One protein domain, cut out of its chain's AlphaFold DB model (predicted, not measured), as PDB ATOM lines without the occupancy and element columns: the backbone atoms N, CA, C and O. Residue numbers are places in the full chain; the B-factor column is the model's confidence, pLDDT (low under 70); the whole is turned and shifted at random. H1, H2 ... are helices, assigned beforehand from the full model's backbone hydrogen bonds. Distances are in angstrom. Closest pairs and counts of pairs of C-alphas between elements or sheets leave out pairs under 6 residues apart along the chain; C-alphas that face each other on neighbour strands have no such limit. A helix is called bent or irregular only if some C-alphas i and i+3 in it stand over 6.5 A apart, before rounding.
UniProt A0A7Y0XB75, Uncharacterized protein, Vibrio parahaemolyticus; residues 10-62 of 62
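What this domain is: This is residues 10 to 62 of the 62 residues of an uncharacterized protein of Vibrio parahaemolyticus (UniProt A0A7Y0XB75). This is an open, bracket-like model: residues 10 to 20 stick out as a free arm at one end, H1 makes the crossbar, and the link after H1 folds back to bring H2 in beneath the other end, with few contacts between the parts. The printed part has 53 residues, with two named helices, H1 then H2, and no named strand. The class is all helix, though under half of the residues, 22 of 53, are in named elements. The whole is extended, with a radius of gyration of the C-alphas of 15.6 A, and its spans of 39 by 26 by 15 A make it only just elongated.

How they stand to each other: Start at Glu 10: from there to residue 20 the stretch stands free. Go on through residue 30 without meeting a named element, then enter H1, residues 31 to 42. A short link of 9 residues takes you from H1 to H2, residues 52 to 61. The two helices are only just apart, with their closest C-alphas 8.3 A from each other. In both H1 and H2, each O i to N i+4 pair of the backbone is within hydrogen-bond range.

Where its parts are: Find C-alpha 31 at (294.700, 216.594, 285.883); from there H1 runs 17.0 A to C-alpha 42 at (306.538, 218.436, 273.834). H2 runs 14.5 A from Tyr 52 to C-alpha 61 at (310.097, 207.399, 276.949). Neither helix is bent.

The domain as a whole: The C-alphas of Asp 14 and Asn 46 are the two farthest apart, at 40.7 A. The printed part has no cut and ends at residue 62, the chain's last residue. Without residues 10 to 20 the body spans 36 by 18 by 14 A. The mean pLDDT of the printed part is 88.7, and no printed residue is under 70.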
ATOM      1  N   GLU A  10     279.692 202.619 291.499       84.00
ATOM      2  CA  GLU A  10     279.515 201.173 291.678       84.00
ATOM      3  C   GLU A  10     280.823 200.393 291.496       84.00
ATOM      4  O   GLU A  10     281.144 199.537 292.312       84.00
ATOM      5  N   ILE A  11     281.614 200.747 290.477       82.56
ATOM      6  CA  ILE A  11     282.909 200.114 290.193       82.56
ATOM      7  C   ILE A  11     283.952 200.483 291.260       82.56
ATOM      8  O   ILE A  11     284.868 199.713 291.540       82.56
ATOM      9  N   ALA A  12     283.827 201.664 291.868       82.69
ATOM     10  CA  ALA A  12     284.755 202.140 292.887       82.69
ATOM     11  C   ALA A  12     284.505 201.529 294.278       82.69
ATOM     12  O   ALA A  12     285.412 201.550 295.106       82.69
ATOM     13  N   ASN A  13     283.316 200.969 294.532       83.88
ATOM     14  CA  ASN A  13     282.906 200.468 295.851       83.88
ATOM     15  C   ASN A  13     283.804 199.350 296.409       83.88
ATOM     16  O   ASN A  13     283.950 199.234 297.627       83.88
ATOM     17  N   ASP A  14     284.435 198.561 295.537       86.88
ATOM     18  CA  ASP A  14     285.354 197.486 295.935       86.88
ATOM     19  C   ASP A  14     286.729 198.012 296.391       86.88
ATOM     20  O   ASP A  14     287.529 197.285 296.990       86.88
ATOM     21  N   PHE A  15     287.015 199.294 296.149       84.44
ATOM     22  CA  PHE A  15     288.283 199.928 296.480       84.44
ATOM     23  C   PHE A  15     288.142 200.841 297.698       84.44
ATOM     24  O   PHE A  15     287.231 201.653 297.821       84.44
ATOM     25  N   LYS A  16     289.118 200.780 298.609       85.81
ATOM     26  CA  LYS A  16     289.194 201.682 299.771       85.81
ATOM     27  C   LYS A  16     289.815 203.030 299.389       85.81
ATOM     28  O   LYS A  16     290.846 203.414 299.936       85.81
ATOM     29  N   CYS A  17     289.223 203.737 298.431       81.44
ATOM     30  CA  CYS A  17     289.676 205.062 298.011       81.44
ATOM     31  C   CYS A  17     288.503 206.038 297.845       81.44
ATOM     32  O   CYS A  17     287.372 205.646 297.583       81.44
ATOM     33  N   GLN A  18     288.772 207.335 298.023       82.25
ATOM     34  CA  GLN A  18     287.781 208.384 297.782       82.25
ATOM     35  C   GLN A  18     287.885 208.869 296.335       82.25
ATOM     36  O   GLN A  18     288.779 209.645 295.978       82.25
ATOM     37  N   CYS A  19     286.966 208.413 295.491       80.62
ATOM     38  CA  CYS A  19     286.907 208.820 294.095       80.62
ATOM     39  C   CYS A  19     286.228 210.186 293.953       80.62
ATOM     40  O   CYS A  19     285.021 210.319 294.102       80.62
ATOM     41  N   HIS A  20     287.007 211.213 293.620       82.44
ATOM     42  CA  HIS A  20     286.469 212.548 293.365       82.44
ATOM     43  C   HIS A  20     286.045 212.675 291.903       82.44
ATOM     44  O   HIS A  20     286.882 212.534 291.004       82.44
ATOM     45  N   GLN A  21     284.768 212.953 291.639       80.25
ATOM     46  CA  GLN A  21     284.296 213.232 290.285       80.25
ATOM     47  C   GLN A  21     284.678 214.659 289.872       80.25
ATOM     48  O   GLN A  21     284.374 215.634 290.557       80.25
ATOM     49  N   THR A  22     285.365 214.795 288.743       81.25
ATOM     50  CA  THR A  22     285.639 216.095 288.135       81.25
ATOM     51  C   THR A  22     284.414 216.525 287.342       81.25
ATOM     52  O   THR A  22     283.837 215.721 286.613       81.25
ATOM     53  N   SER A  23     284.029 217.794 287.463       79.31
ATOM     54  CA  SER A  23     282.877 218.332 286.738       79.31
ATOM     55  C   SER A  23     283.044 218.179 285.223       79.31
ATOM     56  O   SER A  23     284.019 218.666 284.649       79.31
ATOM     57  N   THR A  24     282.058 217.560 284.571       74.06
ATOM     58  CA  THR A  24     282.009 217.369 283.111       74.06
ATOM     59  C   THR A  24     282.010 218.698 282.351       74.06
ATOM     60  O   THR A  24     282.521 218.783 281.238       74.06
ATOM     61  N   LEU A  25     281.498 219.766 282.973       76.94
ATOM     62  CA  LEU A  25     281.485 221.116 282.402       76.94
ATOM     63  C   LEU A  25     282.879 221.763 282.365       76.94
ATOM     64  O   LEU A  25     283.096 222.710 281.610       76.94
ATOM     65  N   PHE A  26     283.841 221.254 283.144       79.81
ATOM     66  CA  PHE A  26     285.193 221.803 283.247       79.81
ATOM     67  C   PHE A  26     286.261 220.747 282.924       79.81
ATOM     68  O   PHE A  26     287.046 220.367 283.795       79.81
ATOM     69  N   PRO A  27     286.382 220.316 281.653       73.06
ATOM     70  CA  PRO A  27     287.330 219.273 281.253       73.06
ATOM     71  C   PRO A  27     288.796 219.649 281.521       73.06
ATOM     72  O   PRO A  27     289.629 218.779 281.762       73.06
ATOM     73  N   LYS A  28     289.122 220.949 281.550       77.75
ATOM     74  CA  LYS A  28     290.466 221.452 281.894       77.75
ATOM     75  C   LYS A  28     290.869 221.176 283.349       77.75
ATOM     76  O   LYS A  28     292.060 221.175 283.641       77.75
ATOM     77  N   GLN A  29     289.903 220.953 284.243       80.25
ATOM     78  CA  GLN A  29     290.163 220.644 285.649       80.25
ATOM     79  C   GLN A  29     290.636 219.197 285.842       80.25
ATOM     80  O   GLN A  29     291.150 218.869 286.909       80.25
ATOM     81  N   ASN A  30     290.490 218.339 284.825       87.88
ATOM     82  CA  ASN A  30     290.973 216.970 284.870       87.88
ATOM     83  C   ASN A  30     292.517 216.939 284.789       87.88
ATOM     84  O   ASN A  30     293.069 217.261 283.728       87.88
ATOM     85  N   PRO A  31     293.238 216.544 285.860       88.69
ATOM     86  CA  PRO A  31     294.700 216.594 285.883       88.69
ATOM     87  C   PRO A  31     295.347 215.754 284.778       88.69
ATOM     88  O   PRO A  31     296.302 216.211 284.151       88.69
ATOM     89  N   ILE A  32     294.786 214.578 284.457       90.19
ATOM     90  CA  ILE A  32     295.336 213.718 283.398       90.19
ATOM     91  C   ILE A  32     295.226 214.376 282.014       90.19
ATOM     92  O   ILE A  32     296.116 214.232 281.183       90.19
ATOM     93  N   GLY A  33     294.191 215.190 281.780       89.75
ATOM     94  CA  GLY A  33     294.063 215.971 280.549       89.75
ATOM     95  C   GLY A  33     295.163 217.026 280.396       89.75
ATOM     96  O   GLY A  33     295.588 217.313 279.276       89.75
ATOM     97  N   GLN A  34     295.664 217.577 281.508       89.94
ATOM     98  CA  GLN A  34     296.786 218.515 281.487       89.94
ATOM     99  C   GLN A  34     298.110 217.816 281.167       89.94
ATOM    100  O   GLN A  34     298.852 218.325 280.329       89.94
ATOM    101  N   VAL A  35     298.359 216.644 281.761       92.88
ATOM    102  CA  VAL A  35     299.532 215.806 281.453       92.88
ATOM    103  C   VAL A  35     299.536 215.431 279.971       92.88
ATOM    104  O   VAL A  35     300.500 215.710 279.266       92.88
ATOM    105  N   TRP A  36     298.414 214.925 279.450       91.75
ATOM    106  CA  TRP A  36     298.293 214.585 278.031       91.75
ATOM    107  C   TRP A  36     298.473 215.775 277.092       91.75
ATOM    108  O   TRP A  36     298.996 215.619 275.990       91.75
ATOM    109  N   ARG A  37     298.020 216.969 277.491       92.19
ATOM    110  CA  ARG A  37     298.248 218.183 276.702       92.19
ATOM    111  C   ARG A  37     299.738 218.501 276.609       92.19
ATOM    112  O   ARG A  37     300.181 218.866 275.528       92.19
ATOM    113  N   TRP A  38     300.467 218.366 277.714       93.44
ATOM    114  CA  TRP A  38     301.907 218.604 277.755       93.44
ATOM    115  C   TRP A  38     302.653 217.570 276.899       93.44
ATOM    116  O   TRP A  38     303.296 217.953 275.926       93.44
ATOM    117  N   LEU A  39     302.436 216.273 277.138       94.44
ATOM    118  CA  LEU A  39     303.091 215.187 276.392       94.44
ATOM    119  C   LEU A  39     302.896 215.309 274.873       94.44
ATOM    120  O   LEU A  39     303.839 215.165 274.098       94.44
ATOM    121  N   ARG A  40     301.679 215.641 274.417       92.75
ATOM    122  CA  ARG A  40     301.410 215.832 272.980       92.75
ATOM    123  C   ARG A  40     302.097 217.047 272.370       92.75
ATOM    124  O   ARG A  40     302.293 217.053 271.162       92.75
ATOM    125  N   GLN A  41     302.368 218.091 273.148       93.94
ATOM    126  CA  GLN A  41     303.006 219.312 272.648       93.94
ATOM    127  C   GLN A  41     304.530 219.212 272.653       93.94
ATOM    128  O   GLN A  41     305.160 219.827 271.797       93.94
ATOM    129  N   HIS A  42     305.099 218.470 273.599       93.06
ATOM    130  CA  HIS A  42     306.538 218.436 273.834       93.06
ATOM    131  C   HIS A  42     307.211 217.226 273.187       93.06
ATOM    132  O   HIS A  42     308.159 217.412 272.428       93.06
ATOM    133  N   ASP A  43     306.667 216.028 273.391       92.00
ATOM    134  CA  ASP A  43     307.385 214.800 273.043       92.00
ATOM    135  C   ASP A  43     306.716 214.062 271.890       92.00
ATOM    136  O   ASP A  43     307.381 213.655 270.945       92.00
ATOM    137  N   LEU A  44     305.383 213.968 271.889       93.62
ATOM    138  CA  LEU A  44     304.631 213.146 270.932       93.62
ATOM    139  C   LEU A  44     304.127 213.922 269.702       93.62
ATOM    140  O   LEU A  44     303.379 213.384 268.880       93.62
ATOM    141  N   SER A  45     304.497 215.197 269.562       92.38
ATOM    142  CA  SER A  45     304.074 216.010 268.416       92.38
ATOM    143  C   SER A  45     304.750 215.543 267.121       92.38
ATOM    144  O   SER A  45     305.948 215.280 267.097       92.38
ATOM    145  N   ASN A  46     303.987 215.465 266.023       91.50
ATOM    146  CA  ASN A  46     304.486 215.118 264.681       91.50
ATOM    147  C   ASN A  46     305.230 213.771 264.569       91.50
ATOM    148  O   ASN A  46     305.991 213.571 263.622       91.50
ATOM    149  N   GLN A  47     305.005 212.839 265.496       89.62
ATOM    150  CA  GLN A  47     305.564 211.496 265.401       89.62
ATOM    151  C   GLN A  47     304.702 210.596 264.506       89.62
ATOM    152  O   GLN A  47     303.472 210.645 264.553       89.62
ATOM    153  N   SER A  48     305.348 209.745 263.707       93.12
ATOM    154  CA  SER A  48     304.702 208.583 263.098       93.12
ATOM    155  C   SER A  48     304.916 207.354 263.978       93.12
ATOM    156  O   SER A  48     305.960 207.212 264.624       93.12
ATOM    157  N   PHE A  49     303.922 206.471 263.978       95.62
ATOM    158  CA  PHE A  49     303.967 205.206 264.697       95.62
ATOM    159  C   PHE A  49     303.882 204.052 263.711       95.62
ATOM    160  O   PHE A  49     303.059 204.086 262.792       95.62
ATOM    161  N   THR A  50     304.753 203.061 263.872       96.75
ATOM    162  CA  THR A  50     304.819 201.906 262.965       96.75
ATOM    163  C   THR A  50     303.842 200.806 263.371       96.75
ATOM    164  O   THR A  50     303.200 200.210 262.507       96.75
ATOM    165  N   ASP A  51     303.685 200.574 264.671       97.25
ATOM    166  CA  ASP A  51     302.785 199.580 265.245       97.25
ATOM    167  C   ASP A  51     302.403 199.962 266.686       97.25
ATOM    168  O   ASP A  51     302.665 201.076 267.145       97.25
ATOM    169  N   TYR A  52     301.715 199.059 267.386       97.31
ATOM    170  CA  TYR A  52     301.277 199.290 268.760       97.31
ATOM    171  C   TYR A  52     302.445 199.378 269.748       97.31
ATOM    172  O   TYR A  52     302.426 200.236 270.628       97.31
ATOM    173  N   ASP A  53     303.461 198.532 269.594       98.00
ATOM    174  CA  ASP A  53     304.593 198.490 270.520       98.00
ATOM    175  C   ASP A  53     305.437 199.764 270.398       98.00
ATOM    176  O   ASP A  53     305.891 200.308 271.403       98.00
ATOM    177  N   ASP A  54     305.553 200.312 269.186       97.00
ATOM    178  CA  ASP A  54     306.176 201.610 268.925       97.00
ATOM    179  C   ASP A  54     305.408 202.771 269.590       97.00
ATOM    180  O   ASP A  54     306.023 203.691 270.134       97.00
ATOM    181  N   ILE A  55     304.067 202.718 269.628       94.88
ATOM    182  CA  ILE A  55     303.260 203.687 270.394       94.88
ATOM    183  C   ILE A  55     303.604 203.592 271.880       94.88
ATOM    184  O   ILE A  55     303.856 204.616 272.512       94.88
ATOM    185  N   ILE A  56     303.613 202.381 272.441       96.69
ATOM    186  CA  ILE A  56     303.881 202.182 273.868       96.69
ATOM    187  C   ILE A  56     305.294 202.640 274.224       96.69
ATOM    188  O   ILE A  56     305.445 203.417 275.163       96.69
ATOM    189  N   SER A  57     306.305 202.236 273.452       96.62
ATOM    190  CA  SER A  57     307.698 202.627 273.686       96.62
ATOM    191  C   SER A  57     307.851 204.146 273.712       96.62
ATOM    192  O   SER A  57     308.340 204.694 274.695       96.62
ATOM    193  N   LYS A  58     307.363 204.851 272.681       94.69
ATOM    194  CA  LYS A  58     307.524 206.309 272.585       94.69
ATOM    195  C   LYS A  58     306.716 207.076 273.633       94.69
ATOM    196  O   LYS A  58     307.140 208.148 274.047       94.69
ATOM    197  N   VAL A  59     305.569 206.551 274.074       94.25
ATOM    198  CA  VAL A  59     304.791 207.136 275.182       94.25
ATOM    199  C   VAL A  59     305.463 206.894 276.538       94.25
ATOM    200  O   VAL A  59     305.323 207.731 277.420       94.25
ATOM    201  N   CYS A  60     306.170 205.776 276.724       94.50
ATOM    202  CA  CYS A  60     306.905 205.484 277.958       94.50
ATOM    203  C   CYS A  60     308.214 206.275 278.092       94.50
ATOM    204  O   CYS A  60     308.630 206.536 279.219       94.50
ATOM    205  N   ASP A  61     308.854 206.616 276.972       93.25
ATOM    206  CA  ASP A  61     310.097 207.399 276.949       93.25
ATOM    207  C   ASP A  61     309.870 208.913 277.134       93.25
ATOM    208  O   ASP A  61     310.796 209.618 277.537       93.25
ATOM    209  N   ALA A  62     308.664 209.401 276.817       89.19
ATOM    210  CA  ALA A  62     308.229 210.794 276.970       89.19
ATOM    211  C   ALA A  62     307.923 211.158 278.434       89.19
ATOM    212  O   ALA A  62     308.397 212.222 278.897       89.19
TER     213      ALA A  62